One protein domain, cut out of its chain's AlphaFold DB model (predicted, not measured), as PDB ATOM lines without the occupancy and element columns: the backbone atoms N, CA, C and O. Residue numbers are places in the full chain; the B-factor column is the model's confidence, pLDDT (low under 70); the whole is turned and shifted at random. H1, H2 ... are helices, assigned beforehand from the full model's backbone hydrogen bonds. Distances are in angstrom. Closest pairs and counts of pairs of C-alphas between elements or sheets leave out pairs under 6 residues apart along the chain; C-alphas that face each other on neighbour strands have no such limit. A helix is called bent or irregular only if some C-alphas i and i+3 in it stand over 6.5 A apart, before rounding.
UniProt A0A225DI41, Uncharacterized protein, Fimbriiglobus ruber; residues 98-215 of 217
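AT A GLANCE: This is residues 98 to 215 of the 217 residues of an uncharacterized protein of Fimbriiglobus ruber (UniProt A0A225DI41). H2 stands in the middle of a body of crossed helices, with H4 and H7 packed on opposite sides of it and H6 on a third, while H1 lies on the side away from H6. H8 leads off from the end of the long H7 at a sharp corner, and its residues 209 to 214, with Glu 215, stick out from the body. The printed part has 118 residues with eight named helices, H1 to H8 in chain order, and no named strand; the class is all helix. It is compact, with a radius of gyration of the C-alphas of 14.2 A, and elongated, spanning 43 by 28 by 24 A.

HOW THE PARTS SIT: The longest helix, H7, residues 184 to 200, is irregular: C-alphas 193 and 196 are 7.3 A apart, with a kink of 42 degrees near residue 193. It touches H2, residues 118 to 128, about perpendicular at 87 degrees, the closest C-alphas being those of Leu 124 and His 195, 6.7 A apart. With residues 184 to 188 alone H7 touches H6, residues 169 to 179, where the closest C-alphas, of Ala 177 and Ser 184, are 5.2 A apart. H6 is neither bent nor irregular, but only just: C-alphas 171 and 174 are 6.5 A apart. H2 touches H6 at a steep tilt of 39 degrees, opposite ways, closest at the C-alphas of Met 127 and Arg 172, 6.6 A. H2 also touches H4, residues 136 to 150, at a steep tilt of 54 degrees, opposite ways, closest at the C-alphas of Pro 118 and Tyr 146, 5.2 A. H5, residues 161 to 164, touches H6, with the C-alphas of Val 163 and Arg 172 closest at 5.0 A. H3, residues 130 to 133, is close to H2 but not clearly touching; the C-alphas of Met 125 and Phe 131 are closest, 4.9 A apart. H1, residues 107 to 115, and H8, residues 202 to 214, touch only at their ends, and only just, with 3 pairs of C-alphas within 8 A; those of Asp 109 and Asp 202 are closest, 6.5 A. H4 and H7 are apart. Every O i to N i+4 pair is within hydrogen-bond range in H1, H2 and H4, against 4 of 7 in H6, 8 of 13 in H7 and 8 of 9 in H8; H3 and H5 are too short for such a pair.

IN THESE COORDINATES: H7 is 25.4 A long, H4 20.9 A, H8 18.8 A, H6 15.7 A, H2 15.5 A and H1 12.4 A. H1 begins at C-alpha 107 (29.155, 133.757, 103.411), H7 at C-alpha 184 (59.938, 143.126, 104.834), and H8 ends at C-alpha 214 (33.052, 145.825, 127.866).

THE WHOLE: The C-alphas of Ser 151 and Glu 215, the two farthest apart, are 46.8 A apart. The printed part has no cut and no long link. Confidence is low, under 70, at residues 98 to 103, 167 to 169 and 210 to 215.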
ATOM      1  N   ALA A  98      41.052 136.206 116.958       49.41
ATOM      2  CA  ALA A  98      40.826 134.988 116.184       49.41
ATOM      3  C   ALA A  98      40.932 133.720 117.050       49.41
ATOM      4  O   ALA A  98      40.157 132.788 116.838       49.41
ATOM      5  N   ASP A  99      41.831 133.713 118.039       49.50
ATOM      6  CA  ASP A  99      41.991 132.608 118.994       49.50
ATOM      7  C   ASP A  99      40.906 132.625 120.086       49.50
ATOM      8  O   ASP A  99      40.622 131.598 120.695       49.50
ATOM      9  N   LEU A 100      40.286 133.785 120.332       48.53
ATOM     10  CA  LEU A 100      39.299 133.985 121.399       48.53
ATOM     11  C   LEU A 100      37.853 133.692 120.981       48.53
ATOM     12  O   LEU A 100      36.992 133.579 121.850       48.53
ATOM     13  N   LEU A 101      37.561 133.575 119.683       52.72
ATOM     14  CA  LEU A 101      36.198 133.375 119.190       52.72
ATOM     15  C   LEU A 101      36.089 132.169 118.266       52.72
ATOM     16  O   LEU A 101      36.699 132.160 117.207       52.72
ATOM     17  N   ASP A 102      35.198 131.227 118.564       62.00
ATOM     18  CA  ASP A 102      34.826 130.105 117.676       62.00
ATOM     19  C   ASP A 102      33.987 130.527 116.445       62.00
ATOM     20  O   ASP A 102      33.388 129.703 115.756       62.00
ATOM     21  N   ILE A 103      33.930 131.826 116.138       66.62
ATOM     22  CA  ILE A 103      33.125 132.368 115.040       66.62
ATOM     23  C   ILE A 103      33.889 132.209 113.719       66.62
ATOM     24  O   ILE A 103      34.984 132.754 113.550       66.62
ATOM     25  N   LEU A 104      33.314 131.440 112.790       78.25
ATOM     26  CA  LEU A 104      33.781 131.299 111.408       78.25
ATOM     27  C   LEU A 104      33.330 132.488 110.550       78.25
ATOM     28  O   LEU A 104      32.368 133.178 110.891       78.25
ATOM     29  N   PHE A 105      33.994 132.705 109.410       85.12
ATOM     30  CA  PHE A 105      33.505 133.664 108.421       85.12
ATOM     31  C   PHE A 105      32.122 133.246 107.916       85.12
ATOM     32  O   PHE A 105      31.884 132.083 107.594       85.12
ATOM     33  N   ASN A 106      31.202 134.206 107.848       86.94
ATOM     34  CA  ASN A 106      29.928 133.993 107.175       86.94
ATOM     35  C   ASN A 106      30.112 134.094 105.645       86.94
ATOM     36  O   ASN A 106      31.156 134.528 105.155       86.94
ATOM     37  N   ALA A 107      29.085 133.729 104.875       90.19
ATOM     38  CA  ALA A 107      29.155 133.757 103.411       90.19
ATOM     39  C   ALA A 107      29.474 135.157 102.842       90.19
ATOM     40  O   ALA A 107      30.209 135.273 101.868       90.19
ATOM     41  N   ALA A 108      28.971 136.225 103.471       91.50
ATOM     42  CA  ALA A 108      29.242 137.591 103.027       91.50
ATOM     43  C   ALA A 108      30.712 137.988 103.249       91.50
ATOM     44  O   ALA A 108      31.298 138.680 102.418       91.50
ATOM     45  N   ASP A 109      31.322 137.538 104.345       90.88
ATOM     46  CA  ASP A 109      32.746 137.728 104.604       90.88
ATOM     47  C   ASP A 109      33.599 136.949 103.607       90.88
ATOM     48  O   ASP A 109      34.534 137.517 103.042       90.88
ATOM     49  N   GLU A 110      33.252 135.692 103.318       92.81
ATOM     50  CA  GLU A 110      33.948 134.905 102.297       92.81
ATOM     51  C   GLU A 110      33.862 135.558 100.909       92.81
ATOM     52  O   GLU A 110      34.885 135.662 100.227       92.81
ATOM     53  N   ASP A 111      32.696 136.081 100.515       93.62
ATOM     54  CA  ASP A 111      32.510 136.805  99.251       93.62
ATOM     55  C   ASP A 111      33.353 138.090  99.194       93.62
ATOM     56  O   ASP A 111      34.020 138.376  98.190       93.62
ATOM     57  N   ARG A 112      33.387 138.864 100.288       95.62
ATOM     58  CA  ARG A 112      34.235 140.064 100.389       95.62
ATOM     59  C   ARG A 112      35.706 139.699 100.272       95.62
ATOM     60  O   ARG A 112      36.408 140.310  99.465       95.62
ATOM     61  N   ILE A 113      36.170 138.700 101.021       95.81
ATOM     62  CA  ILE A 113      37.559 138.229 100.981       95.81
ATOM     63  C   ILE A 113      37.900 137.727  99.573       95.81
ATOM     64  O   ILE A 113      38.961 138.057  99.041       95.81
ATOM     65  N   ALA A 114      36.998 136.980  98.934       95.75
ATOM     66  CA  ALA A 114      37.180 136.466  97.582       95.75
ATOM     67  C   ALA A 114      37.326 137.582  96.535       95.75
ATOM     68  O   ALA A 114      38.075 137.403  95.575       95.75
ATOM     69  N   SER A 115      36.672 138.731  96.740       96.31
ATOM     70  CA  SER A 115      36.745 139.893  95.842       96.31
ATOM     71  C   SER A 115      38.081 140.647  95.879       96.31
ATOM     72  O   SER A 115      38.370 141.455  94.991       96.31
ATOM     73  N   TRP A 116      38.909 140.423  96.903       96.81
ATOM     74  CA  TRP A 116      40.187 141.116  97.032       96.81
ATOM     75  C   TRP A 116      41.210 140.624  96.001       96.81
ATOM     76  O   TRP A 116      41.176 139.461  95.591       96.81
ATOM     77  N   PRO A 117      42.195 141.463  95.624       96.94
ATOM     78  CA  PRO A 117      43.305 141.009  94.798       96.94
ATOM     79  C   PRO A 117      43.979 139.776  95.431       96.94
ATOM     80  O   PRO A 117      44.319 139.831  96.617       96.94
ATOM     81  N   PRO A 118      44.246 138.687  94.676       97.00
ATOM     82  CA  PRO A 118      44.731 137.428  95.253       97.00
ATOM     83  C   PRO A 118      45.989 137.582  96.112       97.00
ATOM     84  O   PRO A 118      46.139 136.935  97.149       97.00
ATOM     85  N   ARG A 119      46.870 138.501  95.706       96.06
ATOM     86  CA  ARG A 119      48.063 138.885  96.457       96.06
ATOM     87  C   ARG A 119      47.731 139.466  97.830       96.06
ATOM     88  O   ARG A 119      48.258 138.995  98.832       96.06
ATOM     89  N   GLU A 120      46.880 140.486  97.859       95.50
ATOM     90  CA  GLU A 120      46.492 141.176  99.095       95.50
ATOM     91  C   GLU A 120      45.761 140.225 100.036       95.50
ATOM     92  O   GLU A 120      46.012 140.239 101.234       95.50
ATOM     93  N   ARG A 121      44.918 139.349  99.492       96.19
ATOM     94  CA  ARG A 121      44.161 138.359 100.253       96.19
ATOM     95  C   ARG A 121      45.051 137.453 101.101       96.19
ATOM     96  O   ARG A 121      44.847 137.367 102.308       96.19
ATOM     97  N   VAL A 122      46.067 136.824 100.504       96.50
ATOM     98  CA  VAL A 122      47.003 135.964 101.252       96.50
ATOM     99  C   VAL A 122      47.826 136.781 102.249       96.50
ATOM    100  O   VAL A 122      47.964 136.371 103.399       96.50
ATOM    101  N   GLU A 123      48.332 137.950 101.840       94.81
ATOM    102  CA  GLU A 123      49.113 138.838 102.711       94.81
ATOM    103  C   GLU A 123      48.309 139.251 103.959       94.81
ATOM    104  O   GLU A 123      48.797 139.109 105.082       94.81
ATOM    105  N   LEU A 124      47.062 139.697 103.778       93.12
ATOM    106  CA  LEU A 124      46.173 140.122 104.859       93.12
ATOM    107  C   LEU A 124      45.798 138.965 105.782       93.12
ATOM    108  O   LEU A 124      45.895 139.117 106.998       93.12
ATOM    109  N   MET A 125      45.408 137.811 105.235       92.38
ATOM    110  CA  MET A 125      45.003 136.647 106.032       92.38
ATOM    111  C   MET A 125      46.147 136.112 106.903       92.38
ATOM    112  O   MET A 125      45.929 135.749 108.057       92.38
ATOM    113  N   CYS A 126      47.381 136.120 106.392       91.88
ATOM    114  CA  CYS A 126      48.545 135.670 107.159       91.88
ATOM    115  C   CYS A 126      48.972 136.686 108.222       91.88
ATOM    116  O   CYS A 126      49.241 136.308 109.357       91.88
ATOM    117  N   MET A 127      49.032 137.975 107.866       89.00
ATOM    118  CA  MET A 127      49.421 139.030 108.808       89.00
ATOM    119  C   MET A 127      48.412 139.165 109.955       89.00
ATOM    120  O   MET A 127      48.809 139.289 111.111       89.00
ATOM    121  N   SER A 128      47.116 139.071 109.641       84.94
ATOM    122  CA  SER A 128      46.032 139.117 110.631       84.94
ATOM    123  C   SER A 128      45.896 137.840 111.462       84.94
ATOM    124  O   SER A 128      45.340 137.889 112.552       84.94
ATOM    125  N   GLY A 129      46.390 136.703 110.961       83.75
ATOM    126  CA  GLY A 129      46.147 135.387 111.557       83.75
ATOM    127  C   GLY A 129      44.754 134.819 111.262       83.75
ATOM    128  O   GLY A 129      44.457 133.710 111.684       83.75
ATOM    129  N   LEU A 130      43.908 135.521 110.502       86.12
ATOM    130  CA  LEU A 130      42.524 135.109 110.246       86.12
ATOM    131  C   LEU A 130      42.388 133.935 109.266       86.12
ATOM    132  O   LEU A 130      41.294 133.397 109.110       86.12
ATOM    133  N   PHE A 131      43.480 133.495 108.631       87.62
ATOM    134  CA  PHE A 131      43.460 132.332 107.736       87.62
ATOM    135  C   PHE A 131      42.932 131.057 108.425       87.62
ATOM    136  O   PHE A 131      42.374 130.200 107.749       87.62
ATOM    137  N   VAL A 132      43.058 130.949 109.756       85.19
ATOM    138  CA  VAL A 132      42.547 129.815 110.554       85.19
ATOM    139  C   VAL A 132      41.020 129.699 110.547       85.19
ATOM    140  O   VAL A 132      40.486 128.653 110.898       85.19
ATOM    141  N   LYS A 133      40.309 130.764 110.156       83.19
ATOM    142  CA  LYS A 133      38.845 130.780 110.024       83.19
ATOM    143  C   LYS A 133      38.356 130.248 108.680       83.19
ATOM    144  O   LYS A 133      37.155 130.085 108.498       83.19
ATOM    145  N   LEU A 134      39.268 130.004 107.738       87.62
ATOM    146  CA  LEU A 134      38.951 129.449 106.429       87.62
ATOM    147  C   LEU A 134      39.085 127.929 106.459       87.62
ATOM    148  O   LEU A 134      39.975 127.374 107.103       87.62
ATOM    149  N   THR A 135      38.240 127.248 105.691       88.88
ATOM    150  CA  THR A 135      38.425 125.813 105.445       88.88
ATOM    151  C   THR A 135      39.709 125.563 104.648       88.88
ATOM    152  O   THR A 135      40.132 126.400 103.844       88.88
ATOM    153  N   GLU A 136      40.310 124.380 104.808       88.38
ATOM    154  CA  GLU A 136      41.526 123.998 104.072       88.38
ATOM    155  C   GLU A 136      41.334 124.099 102.549       88.38
ATOM    156  O   GLU A 136      42.224 124.559 101.831       88.38
ATOM    157  N   THR A 137      40.144 123.750 102.054       92.38
ATOM    158  CA  THR A 137      39.783 123.850 100.634       92.38
ATOM    159  C   THR A 137      39.832 125.293 100.131       92.38
ATOM    160  O   THR A 137      40.458 125.563  99.100       92.38
ATOM    161  N   VAL A 138      39.201 126.225 100.856       94.19
ATOM    162  CA  VAL A 138      39.162 127.650 100.491       94.19
ATOM    163  C   VAL A 138      40.557 128.256 100.588       94.19
ATOM    164  O   VAL A 138      41.022 128.910  99.651       94.19
ATOM    165  N   TRP A 139      41.274 127.970 101.675       94.88
ATOM    166  CA  TRP A 139      42.635 128.459 101.855       94.88
ATOM    167  C   TRP A 139      43.578 127.945 100.762       94.88
ATOM    168  O   TRP A 139      44.308 128.722 100.145       94.88
ATOM    169  N   GLY A 140      43.495 126.656 100.430       95.88
ATOM    170  CA  GLY A 140      44.246 126.055  99.335       95.88
ATOM    171  C   GLY A 140      43.969 126.721  97.984       95.88
ATOM    172  O   GLY A 140      44.901 126.903  97.196       95.88
ATOM    173  N   GLN A 141      42.725 127.132  97.715       97.12
ATOM    174  CA  GLN A 141      42.395 127.890  96.506       97.12
ATOM    175  C   GLN A 141      43.056 129.269  96.503       97.12
ATOM    176  O   GLN A 141      43.659 129.656  95.503       97.12
ATOM    177  N   TYR A 142      43.016 129.987  97.624       97.62
ATOM    178  CA  TYR A 142      43.621 131.316  97.715       97.62
ATOM    179  C   TYR A 142      45.130 131.288  97.484       97.62
ATOM    180  O   TYR A 142      45.663 132.184  96.826       97.62
ATOM    181  N   LEU A 143      45.802 130.245  97.972       97.56
ATOM    182  CA  LEU A 143      47.227 130.042  97.743       97.56
ATOM    183  C   LEU A 143      47.537 129.745  96.267       97.56
ATOM    184  O   LEU A 143      48.486 130.314  95.733       97.56
ATOM    185  N   ARG A 144      46.718 128.936  95.580       97.88
ATOM    186  CA  ARG A 144      46.871 128.692  94.131       97.88
ATOM    187  C   ARG A 144      46.682 129.965  93.305       97.88
ATOM    188  O   ARG A 144      47.467 130.235  92.398       97.88
ATOM    189  N   ASP A 145      45.679 130.775  93.636       97.81
ATOM    190  CA  ASP A 145      45.436 132.052  92.952       97.81
ATOM    191  C   ASP A 145      46.602 133.035  93.162       97.81
ATOM    192  O   ASP A 145      46.973 133.791  92.259       97.81
ATOM    193  N   TYR A 146      47.209 133.016  94.353       97.75
ATOM    194  CA  TYR A 146      48.410 133.792  94.651       97.75
ATOM    195  C   TYR A 146      49.595 133.352  93.786       97.75
ATOM    196  O   TYR A 146      50.247 134.189  93.159       97.75
ATOM    197  N   GLU A 147      49.870 132.050  93.728       97.62
ATOM    198  CA  GLU A 147      50.964 131.482  92.931       97.62
ATOM    199  C   GLU A 147      50.788 131.804  91.446       97.62
ATOM    200  O   GLU A 147      51.730 132.251  90.794       97.62
ATOM    201  N   SER A 148      49.559 131.678  90.936       97.19
ATOM    202  CA  SER A 148      49.209 132.017  89.555       97.19
ATOM    203  C   SER A 148      49.476 133.492  89.235       97.19
ATOM    204  O   SER A 148      50.113 133.807  88.230       97.19
ATOM    205  N   CYS A 149      49.066 134.418  90.111       97.00
ATOM    206  CA  CYS A 149      49.211 135.852  89.835       97.00
ATOM    207  C   CYS A 149      50.611 136.422  90.128       97.00
ATOM    208  O   CYS A 149      50.949 137.502  89.639       97.00
ATOM    209  N   THR A 150      51.424 135.748  90.946       95.25
ATOM    210  CA  THR A 150      52.773 136.217  91.314       95.25
ATOM    211  C   THR A 150      53.902 135.441  90.651       95.25
ATOM    212  O   THR A 150      55.026 135.940  90.634       95.25
ATOM    213  N   SER A 151      53.620 134.250  90.116       94.12
ATOM    214  CA  SER A 151      54.624 133.282  89.657       94.12
ATOM    215  C   SER A 151      55.629 132.877  90.748       94.12
ATOM    216  O   SER A 151      56.736 132.439  90.440       94.12
ATOM    217  N   ILE A 152      55.257 133.024  92.024       92.88
ATOM    218  CA  ILE A 152      56.064 132.617  93.178       92.88
ATOM    219  C   ILE A 152      55.443 131.344  93.753       92.88
ATOM    220  O   ILE A 152      54.335 131.429  94.279       92.88
ATOM    221  N   PRO A 153      56.116 130.182  93.680       95.12
ATOM    222  CA  PRO A 153      55.640 128.973  94.337       95.12
ATOM    223  C   PRO A 153      55.768 129.122  95.855       95.12
ATOM    224  O   PRO A 153      56.818 129.522  96.364       95.12
ATOM    225  N   LEU A 154      54.712 128.784  96.588       94.88
ATOM    226  CA  LEU A 154      54.692 128.874  98.040       94.88
ATOM    227  C   LEU A 154      54.949 127.492  98.649       94.88
ATOM    228  O   LEU A 154      54.266 126.515  98.339       94.88
ATOM    229  N   ALA A 155      55.909 127.410  99.570       93.38
ATOM    230  CA  ALA A 155      56.154 126.184 100.324       93.38
ATOM    231  C   ALA A 155      54.913 125.800 101.151       93.38
ATOM    232  O   ALA A 155      54.251 126.663 101.731       93.38
ATOM    233  N   ARG A 156      54.595 124.502 101.195       90.88
ATOM    234  CA  ARG A 156      53.496 123.944 101.997       90.88
ATOM    235  C   ARG A 156      54.062 123.217 103.228       90.88
ATOM    236  O   ARG A 156      55.097 122.565 103.088       90.88
ATOM    237  N   PRO A 157      53.396 123.284 104.396       91.81
ATOM    238  CA  PRO A 157      52.181 124.054 104.679       91.81
ATOM    239  C   PRO A 157      52.439 125.570 104.678       91.81
ATOM    240  O   PRO A 157      53.559 126.022 104.912       91.81
ATOM    241  N   PHE A 158      51.395 126.347 104.380       91.94
ATOM    242  CA  PHE A 158      51.441 127.810 104.392       91.94
ATOM    243  C   PHE A 158      50.295 128.350 105.262       91.94
ATOM    244  O   PHE A 158      49.173 127.874 105.082       91.94
ATOM    245  N   PRO A 159      50.516 129.337 106.155       91.31
ATOM    246  CA  PRO A 159      51.770 130.060 106.407       91.31
ATOM    247  C   PRO A 159      52.897 129.169 106.964       91.31
ATOM    248  O   PRO A 159      52.612 128.144 107.579       91.31
ATOM    249  N   PRO A 160      54.180 129.530 106.766       88.94
ATOM    250  CA  PRO A 160      55.294 128.784 107.344       88.94
ATOM    251  C   PRO A 160      55.232 128.766 108.872       88.94
ATOM    252  O   PRO A 160      54.820 129.750 109.486       88.94
ATOM    253  N   ALA A 161      55.763 127.712 109.496       84.50
ATOM    254  CA  ALA A 161      55.792 127.569 110.956       84.50
ATOM    255  C   ALA A 161      56.409 128.782 111.681       84.50
ATOM    256  O   ALA A 161      55.938 129.163 112.745       84.50
ATOM    257  N   ALA A 162      57.402 129.447 111.080       83.94
ATOM    258  CA  ALA A 162      58.004 130.660 111.637       83.94
ATOM    259  C   ALA A 162      57.033 131.856 111.728       83.94
ATOM    260  O   ALA A 162      57.219 132.724 112.573       83.94
ATOM    261  N   VAL A 163      56.009 131.918 110.870       85.81
ATOM    262  CA  VAL A 163      54.932 132.918 110.964       85.81
ATOM    263  C   VAL A 163      53.968 132.553 112.093       85.81
ATOM    264  O   VAL A 163      53.510 133.436 112.806       85.81
ATOM    265  N   LEU A 164      53.689 131.259 112.272       81.00
ATOM    266  CA  LEU A 164      52.794 130.755 113.319       81.00
ATOM    267  C   LEU A 164      53.411 130.864 114.720       81.00
ATOM    268  O   LEU A 164      52.700 131.124 115.680       81.00
ATOM    269  N   ALA A 165      54.730 130.699 114.827       77.38
ATOM    270  CA  ALA A 165      55.470 130.789 116.083       77.38
ATOM    271  C   ALA A 165      55.683 132.231 116.579       77.38
ATOM    272  O   ALA A 165      56.182 132.429 117.682       77.38
ATOM    273  N   ALA A 166      55.359 133.241 115.768       75.88
ATOM    274  CA  ALA A 166      55.500 134.635 116.161       75.88
ATOM    275  C   ALA A 166      54.339 135.061 117.073       75.88
ATOM    276  O   ALA A 166      53.194 135.190 116.622       75.88
ATOM    277  N   GLU A 167      54.671 135.312 118.341       69.94
ATOM    278  CA  GLU A 167      53.742 135.783 119.374       69.94
ATOM    279  C   GLU A 167      53.208 137.183 119.051       69.94
ATOM    280  O   GLU A 167      52.007 137.423 119.165       69.94
ATOM    281  N   ASN A 168      54.068 138.082 118.552       68.38
ATOM    282  CA  ASN A 168      53.660 139.428 118.161       68.38
ATOM    283  C   ASN A 168      53.433 139.544 116.643       68.38
ATOM    284  O   ASN A 168      54.260 139.097 115.842       68.38
ATOM    285  N   PRO A 169      52.385 140.260 116.203       66.25
ATOM    286  CA  PRO A 169      52.160 140.566 114.788       66.25
ATOM    287  C   PRO A 169      53.319 141.284 114.086       66.25
ATOM    288  O   PRO A 169      53.560 141.046 112.900       66.25
ATOM    289  N   ALA A 170      54.077 142.123 114.800       73.56
ATOM    290  CA  ALA A 170      55.275 142.759 114.249       73.56
ATOM    291  C   ALA A 170      56.313 141.713 113.790       73.56
ATOM    292  O   ALA A 170      56.875 141.833 112.693       73.56
ATOM    293  N   ASP A 171      56.466 140.635 114.563       81.31
ATOM    294  CA  ASP A 171      57.432 139.561 114.328       81.31
ATOM    295  C   ASP A 171      57.039 138.654 113.150       81.31
ATOM    296  O   ASP A 171      57.906 138.042 112.527       81.31
ATOM    297  N   ARG A 172      55.756 138.639 112.750       84.75
ATOM    298  CA  ARG A 172      55.256 137.883 111.581       84.75
ATOM    299  C   ARG A 172      55.738 138.448 110.247       84.75
ATOM    300  O   ARG A 172      55.887 137.707 109.274       84.75
ATOM    301  N   THR A 173      56.016 139.752 110.188       90.94
ATOM    302  CA  THR A 173      56.314 140.455 108.929       90.94
ATOM    303  C   THR A 173      57.528 139.868 108.217       90.94
ATOM    304  O   THR A 173      57.499 139.622 107.013       90.94
ATOM    305  N   ARG A 174      58.634 139.663 108.940       91.69
ATOM    306  CA  ARG A 174      59.893 139.192 108.352       91.69
ATOM    307  C   ARG A 174      59.805 137.758 107.804       91.69
ATOM    308  O   ARG A 174      60.162 137.589 106.636       91.69
ATOM    309  N   PRO A 175      59.360 136.742 108.571       92.31
ATOM    310  CA  PRO A 175      59.236 135.381 108.056       92.31
ATOM    311  C   PRO A 175      58.209 135.289 106.923       92.31
ATOM    312  O   PRO A 175      58.465 134.602 105.935       92.31
ATOM    313  N   LEU A 176      57.098 136.033 107.001       94.81
ATOM    314  CA  LEU A 176      56.107 136.042 105.929       94.81
ATOM    315  C   LEU A 176      56.656 136.694 104.655       94.81
ATOM    316  O   LEU A 176      56.517 136.133 103.573       94.81
ATOM    317  N   ALA A 177      57.335 137.839 104.765       95.00
ATOM    318  CA  ALA A 177      57.942 138.495 103.610       95.00
ATOM    319  C   ALA A 177      58.959 137.583 102.912       95.00
ATOM    320  O   ALA A 177      58.934 137.481 101.689       95.00
ATOM    321  N   ALA A 178      59.794 136.874 103.679       95.12
ATOM    322  CA  ALA A 178      60.734 135.903 103.128       95.12
ATOM    323  C   ALA A 178      60.015 134.784 102.355       95.12
ATOM    324  O   ALA A 178      60.405 134.471 101.232       95.12
ATOM    325  N   ALA A 179      58.934 134.233 102.912       95.25
ATOM    326  CA  ALA A 179      58.163 133.166 102.278       95.25
ATOM    327  C   ALA A 179      57.407 133.616 101.017       95.25
ATOM    328  O   ALA A 179      57.200 132.822 100.107       95.25
ATOM    329  N   LEU A 180      57.031 134.894 100.948       95.69
ATOM    330  CA  LEU A 180      56.393 135.511  99.783       95.69
ATOM    331  C   LEU A 180      57.404 136.053  98.753       95.69
ATOM    332  O   LEU A 180      56.997 136.666  97.768       95.69
ATOM    333  N   GLY A 181      58.716 135.907  98.980       94.06
ATOM    334  CA  GLY A 181      59.749 136.466  98.098       94.06
ATOM    335  C   GLY A 181      59.792 138.002  98.081       94.06
ATOM    336  O   GLY A 181      60.181 138.614  97.084       94.06
ATOM    337  N   LEU A 182      59.371 138.651  99.168       94.12
ATOM    338  CA  LEU A 182      59.284 140.103  99.314       94.12
ATOM    339  C   LEU A 182      60.322 140.638 100.307       94.12
ATOM    340  O   LEU A 182      60.790 139.954 101.214       94.12
ATOM    341  N   LYS A 183      60.634 141.933 100.194       93.81
ATOM    342  CA  LYS A 183      61.332 142.663 101.263       93.81
ATOM    343  C   LYS A 183      60.352 142.947 102.404       93.81
ATOM    344  O   LYS A 183      59.223 143.356 102.131       93.81
ATOM    345  N   SER A 184      60.795 142.864 103.662       90.88
ATOM    346  CA  SER A 184      59.938 143.126 104.834       90.88
ATOM    347  C   SER A 184      59.225 144.478 104.759       90.88
ATOM    348  O   SER A 184      58.013 144.541 104.908       90.88
ATOM    349  N   ASN A 185      59.947 145.549 104.406       91.69
ATOM    350  CA  ASN A 185      59.357 146.885 104.262       91.69
ATOM    351  C   ASN A 185      58.267 146.947 103.176       91.69
ATOM    352  O   ASN A 185      57.308 147.704 103.298       91.69
ATOM    353  N   THR A 186      58.386 146.155 102.105       92.94
ATOM    354  CA  THR A 186      57.347 146.084 101.070       92.94
ATOM    355  C   THR A 186      56.067 145.487 101.635       92.94
ATOM    356  O   THR A 186      54.998 146.046 101.401       92.94
ATOM    357  N   LEU A 187      56.176 144.399 102.403       93.75
ATOM    358  CA  LEU A 187      55.027 143.780 103.055       93.75
ATOM    359  C   LEU A 187      54.400 144.720 104.093       93.75
ATOM    360  O   LEU A 187      53.192 144.921 104.059       93.75
ATOM    361  N   SER A 188      55.204 145.389 104.928       89.62
ATOM    362  CA  SER A 188      54.704 146.389 105.886       89.62
ATOM    363  C   SER A 188      53.934 147.519 105.199       89.62
ATOM    364  O   SER A 188      52.858 147.905 105.645       89.62
ATOM    365  N   VAL A 189      54.448 148.050 104.085       90.44
ATOM    366  CA  VAL A 189      53.762 149.117 103.337       90.44
ATOM    367  C   VAL A 189      52.457 148.617 102.715       90.44
ATOM    368  O   VAL A 189      51.471 149.351 102.721       90.44
ATOM    369  N   ARG A 190      52.431 147.392 102.175       92.75
ATOM    370  CA  ARG A 190      51.202 146.792 101.628       92.75
ATOM    371  C   ARG A 190      50.160 146.572 102.713       92.75
ATOM    372  O   ARG A 190      49.028 147.016 102.544       92.75
ATOM    373  N   TRP A 191      50.573 146.009 103.846       91.00
ATOM    374  CA  TRP A 191      49.742 145.867 105.036       91.00
ATOM    375  C   TRP A 191      49.104 147.198 105.434       91.00
ATOM    376  O   TRP A 191      47.882 147.315 105.474       91.00
ATOM    377  N   MET A 192      49.911 148.246 105.618       88.25
ATOM    378  CA  MET A 192      49.403 149.561 106.018       88.25
ATOM    379  C   MET A 192      48.352 150.122 105.052       88.25
ATOM    380  O   MET A 192      47.426 150.795 105.496       88.25
ATOM    381  N   ARG A 193      48.461 149.835 103.750       90.25
ATOM    382  CA  ARG A 193      47.502 150.296 102.732       90.25
ATOM    383  C   ARG A 193      46.221 149.473 102.679       90.25
ATOM    384  O   ARG A 193      45.184 150.026 102.339       90.25
ATOM    385  N   ALA A 194      46.300 148.179 102.972       89.81
ATOM    386  CA  ALA A 194      45.204 147.244 102.742       89.81
ATOM    387  C   ALA A 194      44.472 146.819 104.026       89.81
ATOM    388  O   ALA A 194      43.331 146.377 103.939       89.81
ATOM    389  N   HIS A 195      45.073 146.978 105.212       89.88
ATOM    390  CA  HIS A 195      44.513 146.454 106.468       89.88
ATOM    391  C   HIS A 195      43.124 147.012 106.811       89.88
ATOM    392  O   HIS A 195      42.359 146.345 107.496       89.88
ATOM    393  N   GLN A 196      42.769 148.204 106.318       89.25
ATOM    394  CA  GLN A 196      41.443 148.793 106.539       89.25
ATOM    395  C   GLN A 196      40.311 147.918 105.981       89.25
ATOM    396  O   GLN A 196      39.234 147.903 106.571       89.25
ATOM    397  N   ARG A 197      40.577 147.122 104.932       90.50
ATOM    398  CA  ARG A 197      39.619 146.153 104.373       90.50
ATOM    399  C   ARG A 197      39.179 145.103 105.389       90.50
ATOM    400  O   ARG A 197      38.064 144.609 105.312       90.50
ATOM    401  N   LEU A 198      40.027 144.775 106.368       89.50
ATOM    402  CA  LEU A 198      39.661 143.837 107.432       89.50
ATOM    403  C   LEU A 198      38.505 144.383 108.276       89.50
ATOM    404  O   LEU A 198      37.678 143.611 108.741       89.50
ATOM    405  N   GLY A 199      38.395 145.706 108.422       86.06
ATOM    406  CA  GLY A 199      37.275 146.346 109.112       86.06
ATOM    407  C   GLY A 199      35.943 146.291 108.355       86.06
ATOM    408  O   GLY A 199      34.924 146.667 108.929       86.06
ATOM    409  N   GLU A 200      35.942 145.853 107.093       88.38
ATOM    410  CA  GLU A 200      34.732 145.644 106.284       88.38
ATOM    411  C   GLU A 200      34.111 144.259 106.514       88.38
ATOM    412  O   GLU A 200      32.986 144.024 106.077       88.38
ATOM    413  N   LEU A 201      34.834 143.351 107.183       88.75
ATOM    414  CA  LEU A 201      34.339 142.021 107.524       88.75
ATOM    415  C   LEU A 201      33.405 142.109 108.730       88.75
ATOM    416  O   LEU A 201      33.744 142.736 109.738       88.75
ATOM    417  N   ASP A 202      32.249 141.464 108.641       87.31
ATOM    418  CA  ASP A 202      31.228 141.509 109.680       87.31
ATOM    419  C   ASP A 202      31.754 140.884 110.975       87.31
ATOM    420  O   ASP A 202      31.617 141.507 112.026       87.31
ATOM    421  N   VAL A 203      32.519 139.785 110.904       82.69
ATOM    422  CA  VAL A 203      33.169 139.205 112.095       82.69
ATOM    423  C   VAL A 203      34.105 140.189 112.819       82.69
ATOM    424  O   VAL A 203      34.196 140.191 114.046       82.69
ATOM    425  N   ILE A 204      34.792 141.076 112.085       81.88
ATOM    426  CA  ILE A 204      35.686 142.085 112.679       81.88
ATOM    427  C   ILE A 204      34.887 143.259 113.250       81.88
ATOM    428  O   ILE A 204      35.296 143.860 114.245       81.88
ATOM    429  N   ARG A 205      33.747 143.597 112.645       81.38
ATOM    430  CA  ARG A 205      32.838 144.628 113.163       81.38
ATOM    431  C   ARG A 205      32.181 144.172 114.459       81.38
ATOM    432  O   ARG A 205      32.272 144.893 115.445       81.38
ATOM    433  N   GLU A 206      31.645 142.955 114.484       78.88
ATOM    434  CA  GLU A 206      31.071 142.330 115.682       78.88
ATOM    435  C   GLU A 206      32.084 142.290 116.832       78.88
ATOM    436  O   GLU A 206      31.766 142.651 117.963       78.88
ATOM    437  N   LEU A 207      33.340 141.951 116.529       73.19
ATOM    438  CA  LEU A 207      34.440 141.975 117.492       73.19
ATOM    439  C   LEU A 207      34.695 143.356 118.099       73.19
ATOM    440  O   LEU A 207      34.939 143.481 119.300       73.19
ATOM    441  N   ARG A 208      34.666 144.402 117.270       71.00
ATOM    442  CA  ARG A 208      34.856 145.781 117.733       71.00
ATOM    443  C   ARG A 208      33.693 146.241 118.601       71.00
ATOM    444  O   ARG A 208      33.931 146.902 119.610       71.00
ATOM    445  N   ASP A 209      32.476 145.878 118.220       70.06
ATOM    446  CA  ASP A 209      31.268 146.243 118.952       70.06
ATOM    447  C   ASP A 209      31.226 145.534 120.317       70.06
ATOM    448  O   ASP A 209      30.958 146.177 121.332       70.06
ATOM    449  N   ALA A 210      31.599 144.251 120.372       66.50
ATOM    450  CA  ALA A 210      31.712 143.495 121.619       66.50
ATOM    451  C   ALA A 210      32.799 144.058 122.556       66.50
ATOM    452  O   ALA A 210      32.573 144.193 123.757       66.50
ATOM    453  N   ALA A 211      33.962 144.443 122.015       62.19
ATOM    454  CA  ALA A 211      35.042 145.039 122.804       62.19
ATOM    455  C   ALA A 211      34.668 146.424 123.370       62.19
ATOM    456  O   ALA A 211      35.006 146.730 124.510       62.19
ATOM    457  N   GLY A 212      33.934 147.243 122.607       55.50
ATOM    458  CA  GLY A 212      33.488 148.569 123.051       55.50
ATOM    459  C   GLY A 212      32.393 148.545 124.125       55.50
ATOM    460  O   GLY A 212      32.264 149.502 124.885       55.50
ATOM    461  N   GLN A 213      31.619 147.460 124.226       52.69
ATOM    462  CA  GLN A 213      30.594 147.289 125.265       52.69
ATOM    463  C   GLN A 213      31.184 146.873 126.625       52.69
ATOM    464  O   GLN A 213      30.589 147.166 127.662       52.69
ATOM    465  N   GLY A 214      32.367 146.248 126.639       49.44
ATOM    466  CA  GLY A 214      33.052 145.825 127.866       49.44
ATOM    467  C   GLY A 214      33.692 146.959 128.675       49.44
ATOM    468  O   GLY A 214      33.920 146.789 129.867       49.44
ATOM    469  N   GLU A 215      33.953 148.122 128.070       42.97
ATOM    470  CA  GLU A 215      34.547 149.285 128.758       42.97
ATOM    471  C   GLU A 215      33.512 150.180 129.473       42.97
ATOM    472  O   GLU A 215      33.892 151.119 130.171       42.97
TER     473      GLU A 215